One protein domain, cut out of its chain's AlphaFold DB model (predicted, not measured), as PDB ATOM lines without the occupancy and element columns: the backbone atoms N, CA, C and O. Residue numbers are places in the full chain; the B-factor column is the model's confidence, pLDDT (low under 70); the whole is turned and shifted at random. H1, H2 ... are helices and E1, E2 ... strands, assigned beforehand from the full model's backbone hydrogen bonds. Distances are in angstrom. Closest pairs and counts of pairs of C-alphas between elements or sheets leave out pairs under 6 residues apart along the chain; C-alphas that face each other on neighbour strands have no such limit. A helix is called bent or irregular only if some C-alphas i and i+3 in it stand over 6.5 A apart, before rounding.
ATOM      1  N   PHE A 105      -0.015 -28.471  38.525       94.06
ATOM      2  CA  PHE A 105      -0.941 -29.215  37.661       94.06
ATOM      3  C   PHE A 105      -2.209 -28.424  37.312       94.06
ATOM      4  O   PHE A 105      -3.000 -28.866  36.477       94.06
ATOM      5  N   LEU A 106      -2.434 -27.253  37.922       91.31
ATOM      6  CA  LEU A 106      -3.604 -26.433  37.615       91.31
ATOM      7  C   LEU A 106      -3.556 -25.896  36.179       91.31
ATOM      8  O   LEU A 106      -2.589 -25.267  35.756       91.31
ATOM      9  N   GLY A 107      -4.644 -26.119  35.438       90.94
ATOM     10  CA  GLY A 107      -4.806 -25.631  34.067       90.94
ATOM     11  C   GLY A 107      -4.104 -26.465  32.989       90.94
ATOM     12  O   GLY A 107      -4.177 -26.095  31.818       90.94
ATOM     13  N   TYR A 108      -3.458 -27.577  33.349       94.81
ATOM     14  CA  TYR A 108      -2.897 -28.532  32.391       94.81
ATOM     15  C   TYR A 108      -3.882 -29.667  32.113       94.81
ATOM     16  O   TYR A 108      -4.680 -30.047  32.966       94.81
ATOM     17  N   GLN A 109      -3.832 -30.188  30.890       94.88
ATOM     18  CA  GLN A 109      -4.709 -31.258  30.398       94.88
ATOM     19  C   GLN A 109      -3.934 -32.564  30.228       94.88
ATOM     20  O   GLN A 109      -4.475 -33.648  30.447       94.88
ATOM     21  N   SER A 110      -2.651 -32.440  29.885       96.19
ATOM     22  CA  SER A 110      -1.734 -33.555  29.708       96.19
ATOM     23  C   SER A 110      -0.459 -33.345  30.521       96.19
ATOM     24  O   SER A 110      -0.052 -32.208  30.774       96.19
ATOM     25  N   ALA A 111       0.192 -34.437  30.908       96.44
ATOM     26  CA  ALA A 111       1.537 -34.407  31.462       96.44
ATOM     27  C   ALA A 111       2.402 -35.508  30.854       96.44
ATOM     28  O   ALA A 111       1.916 -36.588  30.533       96.44
ATOM     29  N   MET A 112       3.696 -35.248  30.710       96.19
ATOM     30  CA  MET A 112       4.656 -36.251  30.257       96.19
ATOM     31  C   MET A 112       5.931 -36.203  31.080       96.19
ATOM     32  O   MET A 112       6.237 -35.198  31.723       96.19
ATOM     33  N   VAL A 113       6.686 -37.297  31.030       96.44
ATOM     34  CA  VAL A 113       7.965 -37.419  31.722       96.44
ATOM     35  C   VAL A 113       9.123 -37.397  30.739       96.44
ATOM     36  O   VAL A 113       9.133 -38.105  29.729       96.44
ATOM     37  N   GLU A 114      10.151 -36.642  31.102       95.56
ATOM     38  CA  GLU A 114      11.467 -36.705  30.481       95.56
ATOM     39  C   GLU A 114      12.510 -37.120  31.520       95.56
ATOM     40  O   GLU A 114      12.469 -36.686  32.667       95.56
ATOM     41  N   ALA A 115      13.469 -37.947  31.113       94.88
ATOM     42  CA  ALA A 115      14.589 -38.348  31.953       94.88
ATOM     43  C   ALA A 115      15.892 -38.031  31.221       94.88
ATOM     44  O   ALA A 115      16.121 -38.523  30.114       94.88
ATOM     45  N   ARG A 116      16.733 -37.196  31.832       92.75
ATOM     46  CA  ARG A 116      18.096 -36.898  31.387       92.75
ATOM     47  C   ARG A 116      19.052 -37.491  32.408       92.75
ATOM     48  O   ARG A 116      19.280 -36.902  33.458       92.75
ATOM     49  N   MET A 117      19.555 -38.678  32.105       88.19
ATOM     50  CA  MET A 117      20.377 -39.469  33.016       88.19
ATOM     51  C   MET A 117      21.690 -39.884  32.366       88.19
ATOM     52  O   MET A 117      21.775 -39.990  31.141       88.19
ATOM     53  N   MET A 118      22.694 -40.134  33.200       82.69
ATOM     54  CA  MET A 118      24.029 -40.580  32.807       82.69
ATOM     55  C   MET A 118      24.400 -41.833  33.618       82.69
ATOM     56  O   MET A 118      25.191 -41.741  34.555       82.69
ATOM     57  N   PRO A 119      23.831 -43.011  33.280       78.12
ATOM     58  CA  PRO A 119      24.034 -44.230  34.055       78.12
ATOM     59  C   PRO A 119      25.505 -44.632  34.178       78.12
ATOM     60  O   PRO A 119      26.255 -44.584  33.206       78.12
ATOM     61  N   ARG A 120      25.888 -45.092  35.375       72.25
ATOM     62  CA  ARG A 120      27.277 -45.431  35.734       72.25
ATOM     63  C   ARG A 120      27.795 -46.720  35.103       72.25
ATOM     64  O   ARG A 120      28.967 -46.808  34.754       72.25
ATOM     65  N   GLU A 121      26.946 -47.741  35.005       72.31
ATOM     66  CA  GLU A 121      27.344 -49.056  34.498       72.31
ATOM     67  C   GLU A 121      27.194 -49.119  32.976       72.31
ATOM     68  O   GLU A 121      26.093 -49.351  32.476       72.31
ATOM     69  N   GLU A 122      28.293 -48.990  32.224       72.44
ATOM     70  CA  GLU A 122      28.278 -49.048  30.749       72.44
ATOM     71  C   GLU A 122      27.560 -50.302  30.203       72.44
ATOM     72  O   GLU A 122      26.831 -50.224  29.216       72.44
ATOM     73  N   GLY A 123      27.682 -51.447  30.891       79.00
ATOM     74  CA  GLY A 123      27.055 -52.713  30.489       79.00
ATOM     75  C   GLY A 123      25.535 -52.791  30.690       79.00
ATOM     76  O   GLY A 123      24.870 -53.563  30.000       79.00
ATOM     77  N   LYS A 124      24.963 -51.992  31.604       84.94
ATOM     78  CA  LYS A 124      23.517 -51.980  31.908       84.94
ATOM     79  C   LYS A 124      22.850 -50.629  31.666       84.94
ATOM     80  O   LYS A 124      21.630 -50.532  31.795       84.94
ATOM     81  N   ALA A 125      23.608 -49.613  31.257       86.69
ATOM     82  CA  ALA A 125      23.163 -48.228  31.152       86.69
ATOM     83  C   ALA A 125      21.835 -48.078  30.402       86.69
ATOM     84  O   ALA A 125      20.917 -47.418  30.880       86.69
ATOM     85  N   LYS A 126      21.691 -48.757  29.257       90.25
ATOM     86  CA  LYS A 126      20.460 -48.710  28.460       90.25
ATOM     87  C   LYS A 126      19.256 -49.319  29.188       90.25
ATOM     88  O   LYS A 126      18.165 -48.766  29.108       90.25
ATOM     89  N   GLN A 127      19.440 -50.443  29.882       93.12
ATOM     90  CA  GLN A 127      18.356 -51.116  30.605       93.12
ATOM     91  C   GLN A 127      17.915 -50.288  31.811       93.12
ATOM     92  O   GLN A 127      16.720 -50.069  31.990       93.12
ATOM     93  N   VAL A 128      18.880 -49.765  32.573       92.88
ATOM     94  CA  VAL A 128      18.627 -48.855  33.697       92.88
ATOM     95  C   VAL A 128      17.894 -47.610  33.212       92.88
ATOM     96  O   VAL A 128      16.896 -47.225  33.809       92.88
ATOM     97  N   ALA A 129      18.318 -47.021  32.090       92.50
ATOM     98  CA  ALA A 129      17.681 -45.816  31.574       92.50
ATOM     99  C   ALA A 129      16.224 -46.029  31.148       92.50
ATOM    100  O   ALA A 129      15.362 -45.195  31.433       92.50
ATOM    101  N   VAL A 130      15.937 -47.161  30.499       94.25
ATOM    102  CA  VAL A 130      14.566 -47.549  30.146       94.25
ATOM    103  C   VAL A 130      13.741 -47.787  31.410       94.25
ATOM    104  O   VAL A 130      12.694 -47.167  31.568       94.25
ATOM    105  N   ALA A 131      14.232 -48.616  32.334       95.62
ATOM    106  CA  ALA A 131      13.531 -48.958  33.569       95.62
ATOM    107  C   ALA A 131      13.244 -47.733  34.448       95.62
ATOM    108  O   ALA A 131      12.159 -47.611  35.023       95.62
ATOM    109  N   PHE A 132      14.196 -46.804  34.520       95.50
ATOM    110  CA  PHE A 132      14.056 -45.559  35.257       95.50
ATOM    111  C   PHE A 132      12.992 -44.664  34.624       95.50
ATOM    112  O   PHE A 132      12.028 -44.308  35.296       95.50
ATOM    113  N   LYS A 133      13.100 -44.359  33.321       95.75
ATOM    114  CA  LYS A 133      12.116 -43.521  32.615       95.75
ATOM    115  C   LYS A 133      10.705 -44.112  32.689       95.75
ATOM    116  O   LYS A 133       9.752 -43.376  32.946       95.75
ATOM    117  N   ASP A 134      10.574 -45.421  32.503       96.06
ATOM    118  CA  ASP A 134       9.295 -46.120  32.616       96.06
ATOM    119  C   ASP A 134       8.716 -46.031  34.029       96.06
ATOM    120  O   ASP A 134       7.513 -45.827  34.184       96.06
ATOM    121  N   SER A 135       9.556 -46.164  35.059       97.25
ATOM    122  CA  SER A 135       9.123 -46.038  36.454       97.25
ATOM    123  C   SER A 135       8.692 -44.613  36.782       97.25
ATOM    124  O   SER A 135       7.665 -44.430  37.424       97.25
ATOM    125  N   LEU A 136       9.396 -43.593  36.283       96.69
ATOM    126  CA  LEU A 136       8.963 -42.205  36.439       96.69
ATOM    127  C   LEU A 136       7.606 -41.945  35.760       96.69
ATOM    128  O   LEU A 136       6.744 -41.287  36.341       96.69
ATOM    129  N   GLY A 137       7.403 -42.473  34.547       96.44
ATOM    130  CA  GLY A 137       6.127 -42.381  33.829       96.44
ATOM    131  C   GLY A 137       4.987 -43.073  34.575       96.44
ATOM    132  O   GLY A 137       3.922 -42.486  34.757       96.44
ATOM    133  N   TYR A 138       5.242 -44.281  35.076       96.56
ATOM    134  CA  TYR A 138       4.311 -45.027  35.919       96.56
ATOM    135  C   TYR A 138       3.977 -44.274  37.214       96.56
ATOM    136  O   TYR A 138       2.805 -44.103  37.538       96.56
ATOM    137  N   ALA A 139       4.979 -43.755  37.930       95.62
ATOM    138  CA  ALA A 139       4.768 -42.958  39.135       95.62
ATOM    139  C   ALA A 139       3.911 -41.718  38.840       95.62
ATOM    140  O   ALA A 139       2.983 -41.419  39.592       95.62
ATOM    141  N   LEU A 140       4.173 -41.015  37.734       96.31
ATOM    142  CA  LEU A 140       3.344 -39.887  37.317       96.31
ATOM    143  C   LEU A 140       1.898 -40.318  37.045       96.31
ATOM    144  O   LEU A 140       0.988 -39.630  37.489       96.31
ATOM    145  N   GLU A 141       1.672 -41.443  36.369       95.69
ATOM    146  CA  GLU A 141       0.327 -41.975  36.111       95.69
ATOM    147  C   GLU A 141      -0.427 -42.285  37.410       95.69
ATOM    148  O   GLU A 141      -1.561 -41.834  37.587       95.69
ATOM    149  N   GLN A 142       0.225 -42.967  38.356       95.25
ATOM    150  CA  GLN A 142      -0.370 -43.278  39.659       95.25
ATOM    151  C   GLN A 142      -0.711 -42.010  40.453       95.25
ATOM    152  O   GLN A 142      -1.775 -41.929  41.064       95.25
ATOM    153  N   ASN A 143       0.157 -40.993  40.424       95.06
ATOM    154  CA  ASN A 143      -0.127 -39.720  41.087       95.06
ATOM    155  C   ASN A 143      -1.215 -38.929  40.352       95.06
ATOM    156  O   ASN A 143      -2.111 -38.393  40.991       95.06
ATOM    157  N   ALA A 144      -1.191 -38.866  39.022       94.00
ATOM    158  CA  ALA A 144      -2.181 -38.134  38.236       94.00
ATOM    159  C   ALA A 144      -3.599 -38.704  38.404       94.00
ATOM    160  O   ALA A 144      -4.565 -37.946  38.354       94.00
ATOM    161  N   ALA A 145      -3.735 -40.003  38.694       93.25
ATOM    162  CA  ALA A 145      -5.012 -40.620  39.053       93.25
ATOM    163  C   ALA A 145      -5.639 -40.044  40.342       93.25
ATOM    164  O   ALA A 145      -6.842 -40.184  40.554       93.25
ATOM    165  N   LEU A 146      -4.859 -39.362  41.191       92.06
ATOM    166  CA  LEU A 146      -5.371 -38.656  42.371       92.06
ATOM    167  C   LEU A 146      -6.053 -37.319  42.023       92.06
ATOM    168  O   LEU A 146      -6.737 -36.752  42.876       92.06
ATOM    169  N   LEU A 147      -5.908 -36.815  40.790       87.38
ATOM    170  CA  LEU A 147      -6.491 -35.551  40.316       87.38
ATOM    171  C   LEU A 147      -7.976 -35.692  39.918       87.38
ATOM    172  O   LEU A 147      -8.359 -35.324  38.810       87.38
ATOM    173  N   GLY A 148      -8.814 -36.192  40.829       82.12
ATOM    174  CA  GLY A 148     -10.282 -36.095  40.787       82.12
ATOM    175  C   GLY A 148     -10.970 -36.294  39.421       82.12
ATOM    176  O   GLY A 148     -10.585 -37.126  38.608       82.12
ATOM    177  N   ASN A 149     -12.037 -35.520  39.177       72.25
ATOM    178  CA  ASN A 149     -12.968 -35.709  38.049       72.25
ATOM    179  C   ASN A 149     -12.413 -35.336  36.662       72.25
ATOM    180  O   ASN A 149     -13.072 -35.596  35.662       72.25
ATOM    181  N   ASN A 150     -11.228 -34.728  36.585       72.69
ATOM    182  CA  ASN A 150     -10.554 -34.395  35.329       72.69
ATOM    183  C   ASN A 150      -9.053 -34.658  35.502       72.69
ATOM    184  O   ASN A 150      -8.283 -33.703  35.678       72.69
ATOM    185  N   PRO A 151      -8.640 -35.938  35.516       79.19
ATOM    186  CA  PRO A 151      -7.250 -36.277  35.729       79.19
ATOM    187  C   PRO A 151      -6.426 -35.787  34.545       79.19
ATOM    188  O   PRO A 151      -6.820 -35.912  33.381       79.19
ATOM    189  N   VAL A 152      -5.264 -35.222  34.855       89.81
ATOM    190  CA  VAL A 152      -4.270 -34.883  33.840       89.81
ATOM    191  C   VAL A 152      -3.858 -36.177  33.146       89.81
ATOM    192  O   VAL A 152      -3.431 -37.128  33.801       89.81
ATOM    193  N   LYS A 153      -4.009 -36.238  31.821       92.62
ATOM    194  CA  LYS A 153      -3.685 -37.447  31.060       92.62
ATOM    195  C   LYS A 153      -2.178 -37.580  30.922       92.62
ATOM    196  O   LYS A 153      -1.524 -36.688  30.383       92.62
ATOM    197  N   VAL A 154      -1.630 -38.699  31.379       92.12
ATOM    198  CA  VAL A 154      -0.211 -38.988  31.175       92.12
ATOM    199  C   VAL A 154      -0.007 -39.501  29.756       92.12
ATOM    200  O   VAL A 154      -0.675 -40.438  29.326       92.12
ATOM    201  N   CYS A 155       0.879 -38.853  29.010       90.69
ATOM    202  CA  CYS A 155       1.117 -39.117  27.596       90.69
ATOM    203  C   CYS A 155       2.588 -39.437  27.326       90.69
ATOM    204  O   CYS A 155       3.498 -39.054  28.067       90.69
ATOM    205  N   THR A 156       2.821 -40.136  26.220       84.38
ATOM    206  CA  THR A 156       4.154 -40.318  25.641       84.38
ATOM    207  C   THR A 156       4.486 -39.158  24.705       84.38
ATOM    208  O   THR A 156       3.604 -38.433  24.237       84.38
ATOM    209  N   THR A 157       5.772 -38.978  24.398       74.31
ATOM    210  CA  THR A 157       6.228 -37.958  23.447       74.31
ATOM    211  C   THR A 157       5.450 -38.064  22.129       74.31
ATOM    212  O   THR A 157       5.452 -39.111  21.488       74.31
ATOM    213  N   GLY A 158       4.773 -36.980  21.738       72.19
ATOM    214  CA  GLY A 158       3.989 -36.906  20.499       72.19
ATOM    215  C   GLY A 158       2.515 -37.325  20.604       72.19
ATOM    216  O   GLY A 158       1.800 -37.189  19.617       72.19
ATOM    217  N   SER A 159       2.035 -37.782  21.768       85.00
ATOM    218  CA  SER A 159       0.615 -38.135  21.987       85.00
ATOM    219  C   SER A 159      -0.139 -37.185  22.929       85.00
ATOM    220  O   SER A 159      -1.326 -37.380  23.192       85.00
ATOM    221  N   CYS A 160       0.527 -36.146  23.433       89.25
ATOM    222  CA  CYS A 160      -0.054 -35.192  24.375       89.25
ATOM    223  C   CYS A 160      -1.042 -34.245  23.687       89.25
ATOM    224  O   CYS A 160      -0.730 -33.659  22.650       89.25
ATOM    225  N   GLN A 161      -2.226 -34.070  24.279       89.19
ATOM    226  CA  GLN A 161      -3.249 -33.156  23.771       89.19
ATOM    227  C   GLN A 161      -3.395 -31.935  24.678       89.19
ATOM    228  O   GLN A 161      -3.441 -32.050  25.906       89.19
ATOM    229  N   GLY A 162      -3.502 -30.765  24.049       91.94
ATOM    230  CA  GLY A 162      -3.711 -29.495  24.730       91.94
ATOM    231  C   GLY A 162      -2.550 -29.073  25.631       91.94
ATOM    232  O   GLY A 162      -1.395 -29.443  25.402       91.94
ATOM    233  N   LYS A 163      -2.850 -28.258  26.650       94.69
ATOM    234  CA  LYS A 163      -1.807 -27.663  27.495       94.69
ATOM    235  C   LYS A 163      -1.072 -28.751  28.284       94.69
ATOM    236  O   LYS A 163      -1.688 -29.455  29.090       94.69
ATOM    237  N   THR A 164       0.235 -28.874  28.049       96.44
ATOM    238  CA  THR A 164       1.044 -30.010  28.514       96.44
ATOM    239  C   THR A 164       2.113 -29.586  29.518       96.44
ATOM    240  O   THR A 164       2.874 -28.650  29.270       96.44
ATOM    241  N   LEU A 165       2.173 -30.300  30.643       96.88
ATOM    242  CA  LEU A 165       3.210 -30.165  31.663       96.88
ATOM    243  C   LEU A 165       4.294 -31.229  31.444       96.88
ATOM    244  O   LEU A 165       4.004 -32.423  31.425       96.88
ATOM    245  N   VAL A 166       5.548 -30.818  31.309       97.06
ATOM    246  CA  VAL A 166       6.690 -31.737  31.252       97.06
ATOM    247  C   VAL A 166       7.313 -31.833  32.631       97.06
ATOM    248  O   VAL A 166       7.764 -30.834  33.184       97.06
ATOM    249  N   ILE A 167       7.369 -33.039  33.178       96.88
ATOM    250  CA  ILE A 167       8.081 -33.321  34.419       96.88
ATOM    251  C   ILE A 167       9.408 -33.958  34.038       96.88
ATOM    252  O   ILE A 167       9.471 -35.121  33.637       96.88
ATOM    253  N   ARG A 168      10.473 -33.165  34.102       96.62
ATOM    254  CA  ARG A 168      11.805 -33.574  33.671       96.62
ATOM    255  C   ARG A 168      12.669 -33.896  34.879       96.62
ATOM    256  O   ARG A 168      12.874 -33.040  35.732       96.62
ATOM    257  N   PHE A 169      13.220 -35.099  34.909       95.62
ATOM    258  CA  PHE A 169      14.350 -35.430  35.766       95.62
ATOM    259  C   PHE A 169      15.664 -35.091  35.053       95.62
ATOM    260  O   PHE A 169      15.847 -35.456  33.887       95.62
ATOM    261  N   GLU A 170      16.580 -34.433  35.759       93.50
ATOM    262  CA  GLU A 170      17.956 -34.198  35.316       93.50
ATOM    263  C   GLU A 170      18.931 -34.713  36.371       93.50
ATOM    264  O   GLU A 170      18.902 -34.266  37.515       93.50
ATOM    265  N   GLU A 171      19.791 -35.654  35.991       90.00
ATOM    266  CA  GLU A 171      20.866 -36.145  36.849       90.00
ATOM    267  C   GLU A 171      21.974 -35.088  36.976       90.00
ATOM    268  O   GLU A 171      22.444 -34.530  35.981       90.00
ATOM    269  N   GLU A 172      22.404 -34.822  38.207       83.00
ATOM    270  CA  GLU A 172      23.458 -33.861  38.528       83.00
ATOM    271  C   GLU A 172      24.726 -34.603  38.968       83.00
ATOM    272  O   GLU A 172      24.648 -35.566  39.729       83.00
ATOM    273  N   GLY A 173      25.907 -34.114  38.559       63.28
ATOM    274  CA  GLY A 173      27.148 -34.444  39.276       63.28
ATOM    275  C   GLY A 173      28.259 -35.225  38.564       63.28
ATOM    276  O   GLY A 173      29.085 -35.801  39.262       63.28
ATOM    277  N   TYR A 174      28.391 -35.210  37.229       54.00
ATOM    278  CA  TYR A 174      29.588 -35.814  36.591       54.00
ATOM    279  C   TYR A 174      30.437 -34.896  35.708       54.00
ATOM    280  O   TYR A 174      31.545 -35.285  35.335       54.00
ATOM    281  N   ASN A 175      29.990 -33.659  35.466       48.00
ATOM    282  CA  ASN A 175      30.791 -32.625  34.794       48.00
ATOM    283  C   ASN A 175      31.673 -31.810  35.750       48.00
ATOM    284  O   ASN A 175      32.395 -30.916  35.314       48.00
ATOM    285  N   ALA A 176      31.624 -32.097  37.048       44.62
ATOM    286  CA  ALA A 176      32.440 -31.411  38.028       44.62
ATOM    287  C   ALA A 176      33.774 -32.134  38.252       44.62
ATOM    288  O   ALA A 176      33.873 -33.360  38.172       44.62
ATOM    289  N   ASN A 177      34.812 -31.333  38.490       51.59
ATOM    290  CA  ASN A 177      36.211 -31.725  38.647       51.59
ATOM    291  C   ASN A 177      36.412 -32.996  39.494       51.59
ATOM    292  O   ASN A 177      35.651 -33.266  40.416       51.59
ATOM    293  N   LEU A 178      37.505 -33.729  39.243       55.03
ATOM    294  CA  LEU A 178      37.917 -34.963  39.944       55.03
ATOM    295  C   LEU A 178      37.738 -34.913  41.482       55.03
ATOM    296  O   LEU A 178      37.460 -35.933  42.103       55.03
ATOM    297  N   ALA A 179      37.866 -33.726  42.083       56.09
ATOM    298  CA  ALA A 179      37.634 -33.474  43.503       56.09
ATOM    299  C   ALA A 179      36.185 -33.740  43.960       56.09
ATOM    300  O   ALA A 179      36.004 -34.334  45.017       56.09
ATOM    301  N   GLU A 180      35.171 -33.369  43.171       53.34
ATOM    302  CA  GLU A 180      33.760 -33.646  43.485       53.34
ATOM    303  C   GLU A 180      33.441 -35.141  43.397       53.34
ATOM    304  O   GLU A 180      32.728 -35.658  44.248       53.34
ATOM    305  N   LYS A 181      34.053 -35.878  42.459       57.91
ATOM    306  CA  LYS A 181      33.927 -37.348  42.399       57.91
ATOM    307  C   LYS A 181      34.474 -38.045  43.650       57.91
ATOM    308  O   LYS A 181      33.968 -39.093  44.033       57.91
ATOM    309  N   ILE A 182      35.506 -37.480  44.280       57.44
ATOM    310  CA  ILE A 182      36.121 -38.041  45.492       57.44
ATOM    311  C   ILE A 182      35.301 -37.682  46.740       57.44
ATOM    312  O   ILE A 182      35.163 -38.516  47.632       57.44
ATOM    313  N   THR A 183      34.750 -36.466  46.818       57.12
ATOM    314  CA  THR A 183      33.988 -36.007  47.994       57.12
ATOM    315  C   THR A 183      32.532 -36.463  48.003       57.12
ATOM    316  O   THR A 183      31.976 -36.640  49.083       57.12
ATOM    317  N   LEU A 184      31.914 -36.667  46.835       53.56
ATOM    318  CA  LEU A 184      30.524 -37.127  46.708       53.56
ATOM    319  C   LEU A 184      30.373 -38.652  46.813       53.56
ATOM    320  O   LEU A 184      29.259 -39.142  46.976       53.56
ATOM    321  N   GLY A 185      31.469 -39.410  46.730       60.03
ATOM    322  CA  GLY A 185      31.421 -40.871  46.760       60.03
ATOM    323  C   GLY A 185      30.546 -41.464  45.646       60.03
ATOM    324  O   GLY A 185      30.462 -40.930  44.540       60.03
ATOM    325  N   SER A 186      29.892 -42.590  45.935       62.81
ATOM    326  CA  SER A 186      28.971 -43.291  45.030       62.81
ATOM    327  C   SER A 186      27.528 -42.773  45.116       62.81
ATOM    328  O   SER A 186      26.594 -43.507  44.805       62.81
ATOM    329  N   GLU A 187      27.290 -41.529  45.524       73.94
ATOM    330  CA  GLU A 187      25.929 -41.001  45.688       73.94
ATOM    331  C   GLU A 187      25.374 -40.419  44.381       73.94
ATOM    332  O   GLU A 187      26.076 -39.742  43.629       73.94
ATOM    333  N   LEU A 188      24.113 -40.720  44.083       80.25
ATOM    334  CA  LEU A 188      23.358 -40.174  42.959       80.25
ATOM    335  C   LEU A 188      22.625 -38.899  43.391       80.25
ATOM    336  O   LEU A 188      22.125 -38.792  44.517       80.25
ATOM    337  N   LYS A 189      22.560 -37.917  42.489       85.00
ATOM    338  CA  LYS A 189      21.871 -36.640  42.694       85.00
ATOM    339  C   LYS A 189      21.176 -36.217  41.415       85.00
ATOM    340  O   LYS A 189      21.516 -36.658  40.320       85.00
ATOM    341  N   GLY A 190      20.198 -35.343  41.553       88.75
ATOM    342  CA  GLY A 190      19.530 -34.767  40.405       88.75
ATOM    343  C   GLY A 190      18.568 -33.679  40.814       88.75
ATOM    344  O   GLY A 190      18.565 -33.218  41.954       88.75
ATOM    345  N   LYS A 191      17.700 -33.311  39.890       90.31
ATOM    346  CA  LYS A 191      16.598 -32.394  40.140       90.31
ATOM    347  C   LYS A 191      15.387 -32.759  39.308       90.31
ATOM    348  O   LYS A 191      15.494 -33.394  38.258       90.31
ATOM    349  N   VAL A 192      14.232 -32.335  39.797       93.69
ATOM    350  CA  VAL A 192      12.951 -32.429  39.100       93.69
ATOM    351  C   VAL A 192      12.530 -31.033  38.689       93.69
ATOM    352  O   VAL A 192      12.454 -30.131  39.521       93.69
ATOM    353  N   LEU A 193      12.241 -30.872  37.405       94.62
ATOM    354  CA  LEU A 193      11.750 -29.645  36.802       94.62
ATOM    355  C   LEU A 193      10.312 -29.850  36.343       94.62
ATOM    356  O   LEU A 193       9.998 -30.849  35.696       94.62
ATOM    357  N   PHE A 194       9.458 -28.874  36.625       96.25
ATOM    358  CA  PHE A 194       8.101 -28.796  36.098       96.25
ATOM    359  C   PHE A 194       8.081 -27.709  35.029       96.25
ATOM    360  O   PHE A 194       8.210 -26.532  35.357       96.25
ATOM    361  N   VAL A 195       7.967 -28.097  33.763       96.38
ATOM    362  CA  VAL A 195       8.145 -27.205  32.612       96.38
ATOM    363  C   VAL A 195       6.846 -27.106  31.824       96.38
ATOM    364  O   VAL A 195       6.247 -28.121  31.475       96.38
ATOM    365  N   ASP A 196       6.408 -25.890  31.522       96.06
ATOM    366  CA  ASP A 196       5.325 -25.669  30.564       96.06
ATOM    367  C   ASP A 196       5.843 -25.973  29.149       96.06
ATOM    368  O   ASP A 196       6.776 -25.318  28.688       96.06
ATOM    369  N   LEU A 197       5.272 -26.970  28.461       94.38
ATOM    370  CA  LEU A 197       5.762 -27.374  27.137       94.38
ATOM    371  C   LEU A 197       5.609 -26.266  26.086       94.38
ATOM    372  O   LEU A 197       6.448 -26.147  25.198       94.38
ATOM    373  N   GLU A 198       4.530 -25.486  26.163       92.50
ATOM    374  CA  GLU A 198       4.196 -24.472  25.162       92.50
ATOM    375  C   GLU A 198       5.102 -23.249  25.302       92.50
ATOM    376  O   GLU A 198       5.577 -22.704  24.307       92.50
ATOM    377  N   LYS A 199       5.368 -22.835  26.545       92.88
ATOM    378  CA  LYS A 199       6.174 -21.641  26.836       92.88
ATOM    379  C   LYS A 199       7.659 -21.931  27.028       92.88
ATOM    380  O   LYS A 199       8.478 -21.035  26.865       92.88
ATOM    381  N   GLY A 200       8.010 -23.159  27.400       92.31
ATOM    382  CA  GLY A 200       9.360 -23.531  27.825       92.31
ATOM    383  C   GLY A 200       9.732 -23.048  29.233       92.31
ATOM    384  O   GLY A 200      10.874 -23.233  29.654       92.31
ATOM    385  N   ASP A 201       8.791 -22.453  29.971       94.50
ATOM    386  CA  ASP A 201       9.029 -21.886  31.299       94.50
ATOM    387  C   ASP A 201       9.153 -22.980  32.368       94.50
ATOM    388  O   ASP A 201       8.311 -23.878  32.463       94.50
ATOM    389  N   VAL A 202      10.158 -22.862  33.239       93.19
ATOM    390  CA  VAL A 202      10.275 -23.692  34.449       93.19
ATOM    391  C   VAL A 202       9.366 -23.115  35.537       93.19
ATOM    392  O   VAL A 202       9.629 -22.057  36.104       93.19
ATOM    393  N   LEU A 203       8.287 -23.826  35.853       92.81
ATOM    394  CA  LEU A 203       7.285 -23.425  36.843       92.81
ATOM    395  C   LEU A 203       7.769 -23.679  38.276       92.81
ATOM    396  O   LEU A 203       7.521 -22.879  39.190       92.81
ATOM    397  N   ALA A 204       8.447 -24.808  38.475       90.62
ATOM    398  CA  ALA A 204       9.002 -25.239  39.749       90.62
ATOM    399  C   ALA A 204      10.223 -26.144  39.538       90.62
ATOM    400  O   ALA A 204      10.327 -26.842  38.529       90.62
ATOM    401  N   GLU A 205      11.108 -26.147  40.531       90.31
ATOM    402  CA  GLU A 205      12.298 -26.987  40.596       90.31
ATOM    403  C   GLU A 205      12.428 -27.557  42.011       90.31
ATOM    404  O   GLU A 205      12.172 -26.855  42.994       90.31
ATOM    405  N   ALA A 206      12.816 -28.827  42.110       86.12
ATOM    406  CA  ALA A 206      13.093 -29.497  43.372       86.12
ATOM    407  C   ALA A 206      14.386 -30.322  43.270       86.12
ATOM    408  O   ALA A 206      14.483 -31.179  42.387       86.12
ATOM    409  N   PRO A 207      15.376 -30.105  44.156       84.69
ATOM    410  CA  PRO A 207      16.593 -30.905  44.163       84.69
ATOM    411  C   PRO A 207      16.324 -32.302  44.740       84.69
ATOM    412  O   PRO A 207      15.719 -32.428  45.803       84.69
ATOM    413  N   LEU A 208      16.840 -33.338  44.079       83.88
ATOM    414  CA  LEU A 208      16.900 -34.713  44.574       83.88
ATOM    415  C   LEU A 208      18.282 -34.947  45.183       83.88
ATOM    416  O   LEU A 208      19.305 -34.928  44.490       83.88
ATOM    417  N   ARG A 209      18.331 -35.113  46.504       75.38
ATOM    418  CA  ARG A 209      19.589 -35.154  47.255       75.38
ATOM    419  C   ARG A 209      19.903 -36.578  47.683       75.38
ATOM    420  O   ARG A 209      19.063 -37.209  48.306       75.38
ATOM    421  N   VAL A 210      21.148 -36.996  47.450       65.94
ATOM    422  CA  VAL A 210      21.806 -38.142  48.104       65.94
ATOM    423  C   VAL A 210      20.964 -39.421  48.030       65.94
ATOM    424  O   VAL A 210      20.278 -39.798  48.974       65.94
ATOM    425  N   ALA A 211      21.014 -40.073  46.875       78.31
ATOM    426  CA  ALA A 211      20.422 -41.385  46.641       78.31
ATOM    427  C   ALA A 211      21.526 -42.438  46.478       78.31
ATOM    428  O   ALA A 211      22.582 -42.138  45.917       78.31
ATOM    429  N   GLN A 212      21.308 -43.661  46.962       82.19
ATOM    430  CA  GLN A 212      22.303 -44.730  46.807       82.19
ATOM    431  C   GLN A 212      22.214 -45.378  45.435       82.19
ATOM    432  O   GLN A 212      23.238 -45.729  44.857       82.19
ATOM    433  N   ASN A 213      20.993 -45.480  44.927       87.62
ATOM    434  CA  ASN A 213      20.656 -46.148  43.686       87.62
ATOM    435  C   ASN A 213      19.525 -45.396  42.959       87.62
ATOM    436  O   ASN A 213      18.986 -44.391  43.443       87.62
ATOM    437  N   TYR A 214      19.174 -45.851  41.759       91.12
ATOM    438  CA  TYR A 214      18.124 -45.204  40.973       91.12
ATOM    439  C   TYR A 214      16.720 -45.429  41.558       91.12
ATOM    440  O   TYR A 214      15.843 -44.586  41.353       91.12
ATOM    441  N   ALA A 215      16.503 -46.507  42.319       91.31
ATOM    442  CA  ALA A 215      15.254 -46.736  43.046       91.31
ATOM    443  C   ALA A 215      14.987 -45.627  44.082       91.31
ATOM    444  O   ALA A 215      13.885 -45.076  44.118       91.31
ATOM    445  N   ASP A 216      16.003 -45.214  44.842       89.44
ATOM    446  CA  ASP A 216      15.916 -44.106  45.799       89.44
ATOM    447  C   ASP A 216      15.579 -42.775  45.108       89.44
ATOM    448  O   ASP A 216      14.746 -42.006  45.595       89.44
ATOM    449  N   LEU A 217      16.180 -42.498  43.942       89.94
ATOM    450  CA  LEU A 217      15.850 -41.301  43.158       89.94
ATOM    451  C   LEU A 217      14.389 -41.303  42.692       89.94
ATOM    452  O   LEU A 217      13.741 -40.256  42.729       89.94
ATOM    453  N   ILE A 218      13.857 -42.460  42.288       93.38
ATOM    454  CA  ILE A 218      12.443 -42.601  41.904       93.38
ATOM    455  C   ILE A 218      11.526 -42.333  43.105       93.38
ATOM    456  O   ILE A 218      10.505 -41.662  42.949       93.38
ATOM    457  N   GLN A 219      11.893 -42.791  44.307       90.75
ATOM    458  CA  GLN A 219      11.136 -42.493  45.529       90.75
ATOM    459  C   GLN A 219      11.089 -40.988  45.811       90.75
ATOM    460  O   GLN A 219      10.013 -40.439  46.062       90.75
ATOM    461  N   GLN A 220      12.226 -40.293  45.706       89.19
ATOM    462  CA  GLN A 220      12.255 -38.842  45.904       89.19
ATOM    463  C   GLN A 220      11.472 -38.099  44.814       89.19
ATOM    464  O   GLN A 220      10.694 -37.197  45.123       89.19
ATOM    465  N   PHE A 221      11.616 -38.499  43.547       91.56
ATOM    466  CA  PHE A 221      10.819 -37.956  42.446       91.56
ATOM    467  C   PHE A 221       9.316 -38.083  42.729       91.56
ATOM    468  O   PHE A 221       8.578 -37.104  42.620       91.56
ATOM    469  N   ASN A 222       8.872 -39.272  43.144       92.38
ATOM    470  CA  ASN A 222       7.479 -39.550  43.479       92.38
ATOM    471  C   ASN A 222       6.959 -38.676  44.617       92.38
ATOM    472  O   ASN A 222       5.822 -38.215  44.559       92.38
ATOM    473  N   LEU A 223       7.787 -38.415  45.630       87.75
ATOM    474  CA  LEU A 223       7.425 -37.521  46.722       87.75
ATOM    475  C   LEU A 223       7.140 -36.103  46.204       87.75
ATOM    476  O   LEU A 223       6.077 -35.550  46.481       87.75
ATOM    477  N   TYR A 224       8.044 -35.532  45.403       88.69
ATOM    478  CA  TYR A 224       7.875 -34.173  44.880       88.69
ATOM    479  C   TYR A 224       6.702 -34.050  43.907       88.69
ATOM    480  O   TYR A 224       5.919 -33.101  43.999       88.69
ATOM    481  N   VAL A 225       6.547 -35.014  42.998       92.44
ATOM    482  CA  VAL A 225       5.413 -35.055  42.065       92.44
ATOM    483  C   VAL A 225       4.099 -35.247  42.818       92.44
ATOM    484  O   VAL A 225       3.140 -34.519  42.568       92.44
ATOM    485  N   GLY A 226       4.061 -36.169  43.777       90.81
ATOM    486  CA  GLY A 226       2.878 -36.437  44.584       90.81
ATOM    487  C   GLY A 226       2.454 -35.236  45.421       90.81
ATOM    488  O   GLY A 226       1.280 -34.880  45.430       90.81
ATOM    489  N   MET A 227       3.398 -34.531  46.045       89.50
ATOM    490  CA  MET A 227       3.102 -33.285  46.755       89.50
ATOM    491  C   MET A 227       2.558 -32.193  45.828       89.50
ATOM    492  O   MET A 227       1.616 -31.492  46.193       89.50
ATOM    493  N   ALA A 228       3.116 -32.049  44.623       91.31
ATOM    494  CA  ALA A 228       2.615 -31.109  43.623       91.31
ATOM    495  C   ALA A 228       1.182 -31.450  43.168       91.31
ATOM    496  O   ALA A 228       0.359 -30.545  42.988       91.31
ATOM    497  N   VAL A 229       0.864 -32.740  43.030       92.75
ATOM    498  CA  VAL A 229      -0.495 -33.229  42.758       92.75
ATOM    499  C   VAL A 229      -1.438 -32.910  43.915       92.75
ATOM    500  O   VAL A 229      -2.454 -32.252  43.692       92.75
ATOM    501  N   VAL A 230      -1.087 -33.309  45.145       91.69
ATOM    502  CA  VAL A 230      -1.897 -33.064  46.349       91.69
ATOM    503  C   VAL A 230      -2.177 -31.574  46.487       91.69
ATOM    504  O   VAL A 230      -3.327 -31.177  46.618       91.69
ATOM    505  N   LYS A 231      -1.149 -30.731  46.359       91.19
ATOM    506  CA  LYS A 231      -1.290 -29.277  46.428       91.19
ATOM    507  C   LYS A 231      -2.234 -28.734  45.358       91.19
ATOM    508  O   LYS A 231      -3.098 -27.922  45.673       91.19
ATOM    509  N   SER A 232      -2.092 -29.180  44.110       92.94
ATOM    510  CA  SER A 232      -2.961 -28.741  43.012       92.94
ATOM    511  C   SER A 232      -4.422 -29.129  43.254       92.94
ATOM    512  O   SER A 232      -5.315 -28.320  43.018       92.94
ATOM    513  N   GLU A 233      -4.678 -30.334  43.764       92.56
ATOM    514  CA  GLU A 233      -6.034 -30.792  44.073       92.56
ATOM    515  C   GLU A 233      -6.608 -30.097  45.317       92.56
ATOM    516  O   GLU A 233      -7.760 -29.671  45.300       92.56
ATOM    517  N   SER A 234      -5.805 -29.870  46.361       90.81
ATOM    518  CA  SER A 234      -6.201 -29.090  47.539       90.81
ATOM    519  C   SER A 234      -6.605 -27.659  47.186       90.81
ATOM    520  O   SER A 234      -7.541 -27.138  47.785       90.81
ATOM    521  N   GLU A 235      -5.954 -27.011  46.215       91.19
ATOM    522  CA  GLU A 235      -6.390 -25.689  45.735       91.19
ATOM    523  C   GLU A 235      -7.757 -25.760  45.031       91.19
ATOM    524  O   GLU A 235      -8.599 -24.885  45.243       91.19
ATOM    525  N   LYS A 236      -8.040 -26.824  44.260       91.50
ATOM    526  CA  LYS A 236      -9.381 -27.034  43.681       91.50
ATOM    527  C   LYS A 236     -10.428 -27.285  44.761       91.50
ATOM    528  O   LYS A 236     -11.532 -26.759  44.660       91.50
ATOM    529  N   ILE A 237     -10.101 -28.083  45.777       91.06
ATOM    530  CA  ILE A 237     -11.001 -28.351  46.904       91.06
ATOM    531  C   ILE A 237     -11.259 -27.054  47.661       91.06
ATOM    532  O   ILE A 237     -12.409 -26.708  47.866       91.06
ATOM    533  N   ARG A 238     -10.226 -26.269  47.983       91.94
ATOM    534  CA  ARG A 238     -10.391 -24.974  48.659       91.94
ATOM    535  C   ARG A 238     -11.343 -24.043  47.905       91.94
ATOM    536  O   ARG A 238     -12.121 -23.342  48.538       91.94
ATOM    537  N   ALA A 239     -11.266 -24.027  46.575       92.19
ATOM    538  CA  ALA A 239     -12.115 -23.178  45.748       92.19
ATOM    539  C   ALA A 239     -13.580 -23.652  45.672       92.19
ATOM    540  O   ALA A 239     -14.469 -22.816  45.551       92.19
ATOM    541  N   ASN A 240     -13.833 -24.965  45.725       93.44
ATOM    542  CA  ASN A 240     -15.163 -25.541  45.475       93.44
ATOM    543  C   ASN A 240     -15.867 -26.087  46.731       93.44
ATOM    544  O   ASN A 240     -17.086 -26.197  46.746       93.44
ATOM    545  N   ASP A 241     -15.105 -26.476  47.750       93.38
ATOM    546  CA  ASP A 241     -15.530 -27.220  48.940       93.38
ATOM    547  C   ASP A 241     -14.562 -26.952  50.122       93.38
ATOM    548  O   ASP A 241     -13.818 -27.837  50.561       93.38
ATOM    549  N   PRO A 242     -14.483 -25.698  50.611       92.62
ATOM    550  CA  PRO A 242     -13.533 -25.317  51.655       92.62
ATOM    551  C   PRO A 242     -13.805 -25.996  53.005       92.62
ATOM    552  O   PRO A 242     -12.865 -26.178  53.777       92.62
ATOM    553  N   GLU A 243     -15.052 -26.389  53.285       95.25
ATOM    554  CA  GLU A 243     -15.457 -27.029  54.546       95.25
ATOM    555  C   GLU A 243     -14.787 -28.397  54.745       95.25
ATOM    556  O   GLU A 243     -14.388 -28.730  55.859       95.25
ATOM    557  N   HIS A 244     -14.564 -29.148  53.661       92.50
ATOM    558  CA  HIS A 244     -13.923 -30.468  53.704       92.50
ATOM    559  C   HIS A 244     -12.446 -30.438  53.274       92.50
ATOM    560  O   HIS A 244     -11.845 -31.487  53.021       92.50
ATOM    561  N   LEU A 245     -11.829 -29.251  53.185       88.12
ATOM    562  CA  LEU A 245     -10.458 -29.092  52.689       88.12
ATOM    563  C   LEU A 245      -9.448 -29.940  53.466       88.12
ATOM    564  O   LEU A 245      -8.622 -30.622  52.855       88.12
ATOM    565  N   GLU A 246      -9.486 -29.885  54.797       86.62
ATOM    566  CA  GLU A 246      -8.519 -30.585  55.646       86.62
ATOM    567  C   GLU A 246      -8.658 -32.106  55.516       86.62
ATOM    568  O   GLU A 246      -7.672 -32.799  55.254       86.62
ATOM    569  N   GLU A 247      -9.884 -32.617  55.637       90.25
ATOM    570  CA  GLU A 247     -10.181 -34.046  55.559       90.25
ATOM    571  C   GLU A 247      -9.773 -34.629  54.201       90.25
ATOM    572  O   GLU A 247      -9.011 -35.598  54.140       90.25
ATOM    573  N   ARG A 248     -10.198 -33.991  53.104       90.75
ATOM    574  CA  ARG A 248      -9.906 -34.465  51.746       90.75
ATOM    575  C   ARG A 248      -8.423 -34.353  51.406       90.75
ATOM    576  O   ARG A 248      -7.870 -35.257  50.785       90.75
ATOM    577  N   THR A 249      -7.746 -33.292  51.852       87.00
ATOM    578  CA  THR A 249      -6.287 -33.162  51.680       87.00
ATOM    579  C   THR A 249      -5.547 -34.263  52.438       87.00
ATOM    580  O   THR A 249      -4.624 -34.869  51.900       87.00
ATOM    581  N   LYS A 250      -5.971 -34.578  53.668       85.12
ATOM    582  CA  LYS A 250      -5.391 -35.669  54.460       85.12
ATOM    583  C   LYS A 250      -5.595 -37.031  53.793       85.12
ATOM    584  O   LYS A 250      -4.674 -37.848  53.783       85.12
ATOM    585  N   GLU A 251      -6.773 -37.275  53.222       87.81
ATOM    586  CA  GLU A 251      -7.054 -38.494  52.459       87.81
ATOM    587  C   GLU A 251      -6.160 -38.603  51.213       87.81
ATOM    588  O   GLU A 251      -5.569 -39.658  50.973       87.81
ATOM    589  N   LEU A 252      -6.004 -37.511  50.457       88.75
ATOM    590  CA  LEU A 252      -5.124 -37.451  49.287       88.75
ATOM    591  C   LEU A 252      -3.666 -37.733  49.654       88.75
ATOM    592  O   LEU A 252      -3.044 -38.584  49.022       88.75
ATOM    593  N   SER A 253      -3.138 -37.105  50.709       85.69
ATOM    594  CA  SER A 253      -1.778 -37.369  51.196       85.69
ATOM    595  C   SER A 253      -1.588 -38.828  51.612       85.69
ATOM    596  O   SER A 253      -0.547 -39.423  51.338       85.69
ATOM    597  N   LYS A 254      -2.602 -39.444  52.234       84.88
ATOM    598  CA  LYS A 254      -2.559 -40.868  52.591       84.88
ATOM    599  C   LYS A 254      -2.518 -41.763  51.350       84.88
ATOM    600  O   LYS A 254      -1.754 -42.724  51.335       84.88
ATOM    601  N   LYS A 255      -3.330 -41.467  50.327       86.81
ATOM    602  CA  LYS A 255      -3.323 -42.205  49.052       86.81
ATOM    603  C   LYS A 255      -1.987 -42.045  48.329       86.81
ATOM    604  O   LYS A 255      -1.426 -43.040  47.888       86.81
ATOM    605  N   GLN A 256      -1.454 -40.826  48.283       89.56
ATOM    606  CA  GLN A 256      -0.154 -40.526  47.688       89.56
ATOM    607  C   GLN A 256       0.972 -41.310  48.371       89.56
ATOM    608  O   GLN A 256       1.749 -41.977  47.692       89.56
ATOM    609  N   GLY A 257       1.015 -41.314  49.706       81.56
ATOM    610  CA  GLY A 257       2.027 -42.050  50.469       81.56
ATOM    611  C   GLY A 257       1.939 -43.578  50.343       81.56
ATOM    612  O   GLY A 257       2.853 -44.273  50.780       81.56
ATOM    613  N   ALA A 258       0.860 -44.113  49.764       86.75
ATOM    614  CA  ALA A 258       0.694 -45.541  49.494       86.75
ATOM    615  C   ALA A 258       1.139 -45.951  48.077       86.75
ATOM    616  O   ALA A 258       1.176 -47.146  47.777       86.75
ATOM    617  N   ILE A 259       1.471 -44.995  47.202       86.75
ATOM    618  CA  ILE A 259       1.937 -45.282  45.843       86.75
ATOM    619  C   ILE A 259       3.343 -45.880  45.918       86.75
ATOM    620  O   ILE A 259       4.270 -45.232  46.400       86.75
ATOM    621  N   ASN A 260       3.515 -47.092  45.383       93.31
ATOM    622  CA  ASN A 260       4.839 -47.596  45.029       93.31
ATOM    623  C   ASN A 260       5.231 -47.000  43.667       93.31
ATOM    624  O   ASN A 260       4.560 -47.308  42.683       93.31
ATOM    625  N   PRO A 261       6.275 -46.161  43.582       93.31
ATOM    626  CA  PRO A 261       6.616 -45.478  42.339       93.31
ATOM    627  C   PRO A 261       7.456 -46.304  41.371       93.31
ATOM    628  O   PRO A 261       7.677 -45.876  40.241       93.31
ATOM    629  N   ILE A 262       7.940 -47.473  41.783       94.38
ATOM    630  CA  ILE A 262       8.732 -48.334  40.908       94.38
ATOM    631  C   ILE A 262       7.782 -49.257  40.152       94.38
ATOM    632  O   ILE A 262       6.968 -49.968  40.748       94.38
ATOM    633  N   LYS A 263       7.880 -49.240  38.820       96.06
ATOM    634  CA  LYS A 263       7.044 -50.090  37.971       96.06
ATOM    635  C   LYS A 263       7.369 -51.568  38.258       96.06
ATOM    636  O   LYS A 263       8.551 -51.923  38.347       96.06
ATOM    637  N   PRO A 264       6.355 -52.445  38.396       95.69
ATOM    638  CA  PRO A 264       6.583 -53.861  38.666       95.69
ATOM    639  C   PRO A 264       7.556 -54.495  37.663       95.69
ATOM    640  O   PRO A 264       7.426 -54.301  36.456       95.69
ATOM    641  N   GLY A 265       8.526 -55.256  38.175       94.75
ATOM    642  CA  GLY A 265       9.570 -55.908  37.377       94.75
ATOM    643  C   GLY A 265      10.881 -55.126  37.234       94.75
ATOM    644  O   GLY A 265      11.836 -55.683  36.702       94.75
ATOM    645  N   TYR A 266      10.969 -53.882  37.728       95.38
ATOM    646  CA  TYR A 266      12.205 -53.083  37.671       95.38
ATOM    647  C   TYR A 266      12.930 -52.891  39.008       95.38
ATOM    648  O   TYR A 266      14.026 -52.339  38.998       95.38
ATOM    649  N   GLN A 267      12.370 -53.363  40.127       92.56
ATOM    650  CA  GLN A 267      12.936 -53.163  41.469       92.56
ATOM    651  C   GLN A 267      14.405 -53.598  41.552       92.56
ATOM    652  O   GLN A 267      15.277 -52.759  41.752       92.56
ATOM    653  N   ASP A 268      14.686 -54.879  41.302       91.94
ATOM    654  CA  ASP A 268      16.030 -55.453  41.445       91.94
ATOM    655  C   ASP A 268      17.056 -54.772  40.525       91.94
ATOM    656  O   ASP A 268      18.211 -54.571  40.898       91.94
ATOM    657  N   LEU A 269      16.628 -54.383  39.317       92.06
ATOM    658  CA  LEU A 269      17.485 -53.691  38.354       92.06
ATOM    659  C   LEU A 269      17.861 -52.286  38.835       92.06
ATOM    660  O   LEU A 269      18.970 -51.845  38.560       92.06
ATOM    661  N   LEU A 270      16.945 -51.582  39.501       90.44
ATOM    662  CA  LEU A 270      17.128 -50.199  39.946       90.44
ATOM    663  C   LEU A 270      17.746 -50.091  41.343       90.44
ATOM    664  O   LEU A 270      18.326 -49.055  41.660       90.44
ATOM    665  N   GLU A 271      17.617 -51.125  42.175       89.31
ATOM    666  CA  GLU A 271      18.297 -51.222  43.472       89.31
ATOM    667  C   GLU A 271      19.754 -51.679  43.332       89.31
ATOM    668  O   GLU A 271      20.597 -51.293  44.140       89.31
ATOM    669  N   GLY A 272      20.058 -52.484  42.309       84.31
ATOM    670  CA  GLY A 272      21.387 -53.047  42.052       84.31
ATOM    671  C   GLY A 272      22.370 -52.133  41.308       84.31
ATOM    672  O   GLY A 272      23.309 -52.659  40.711       84.31
ATOM    673  N   THR A 273      22.137 -50.817  41.293       74.81
ATOM    674  CA  THR A 273      22.964 -49.779  40.628       74.81
ATOM    675  C   THR A 273      23.609 -48.850  41.638       74.81
ATOM    676  O   THR A 273      24.771 -48.438  41.426       74.81
TER     677      THR A 273
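Overview. This is residues 105 to 273 of the 273 residues of an uncharacterized protein of Candidatus Lambdaproteobacteria bacterium RIFOXYD2_FULL_56_26 (UniProt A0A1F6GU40). A twisted four-stranded sheet has two long helices, H1 and H3, along one face and no named helix on the other. H3 runs on past the sheet and folds back as H4, a helical hairpin at one end of the long axis; at the other end residues 175 to 180, of which 178 to 180 belong to H2, stick out, and little H5 packs on H1 and H3. The 169 printed residues hold five named helices and four named strands, in the order E1 H1 E2 H2 E3 E4 H3 H4 H5. The sheet's order is E1 E2 E3 E4, mixed, and the class is mixed, helices and strands. The whole is compact, with a radius of gyration of the C-alphas of 16.9 A, yet elongated, spanning 54 by 32 by 31 A.

Along the chain. Find C-alpha 110 at (-1.734, -33.555, 29.708); from there E1, residues 110 to 116, runs 20.2 A. E2 is residues 164 to 172, 24.8 A; E3 is 188 to 196, 26.3 A; E4 is 202 to 211, 23.8 A. H1, residues 125 to 144, covers 28.2 A. H3, residues 214 to 240, starts at (18.124, -45.204, 40.973) and runs 38.9 A to C-alpha 240 at (-15.163, -25.541, 45.475). H4 is residues 242 to 256, 20.6 A, irregular: C-alphas 243 and 246 are 7.9 A apart. H2 is residues 178 to 183 and H5 residues 267 to 271.

Arrangement. Look first at E1 and E2, parallel at 16 degrees, with N 112 and O 165 2.9 A apart. E2 and E3 are antiparallel at 158 degrees, with N 168 to O 193 at 2.9 A. The hairpin E3 and E4 is antiparallel at 166 degrees, with N 192 to O 206 at 2.8 A. E1, H1 and E2 form a strand-helix-strand unit, two parallel neighbour strands with a helix between, its crossover left-handed. H1 lies over E1 at a height of 8.4 A over the sheet; their closest C-alphas, Val 113 and Gly 137, are 5.7 A apart. On the same face, H3 lies over E3 and E4 at a height of 11.3 A. H1 and H3 touch at a shallow tilt of 19 degrees, the same way, closest at C-alphas 143 and 226, 5.7 A. With residues 226 to 238 alone, H3 touches H4, opposite ways at 16 degrees, closest at C-alphas 238 and 245, 5.8 A. H5 touches H3 at C-alphas 215 and 270, 5.0 A, their closest. Every O i to N i+4 pair is within hydrogen-bond range in H1, H2, H3 and H5, and 9 of 11 in H4.

Size, cuts and confidence. The farthest C-alphas, of Leu 178 and Glu 243, are 55.9 A apart. The printed part has no cut. The link H1 to E2 is long; in it residues 153 to 154 pair, parallel, with 110 to 111 of E1. The pLDDT is under 70 at residues 173 to 186 and at 210.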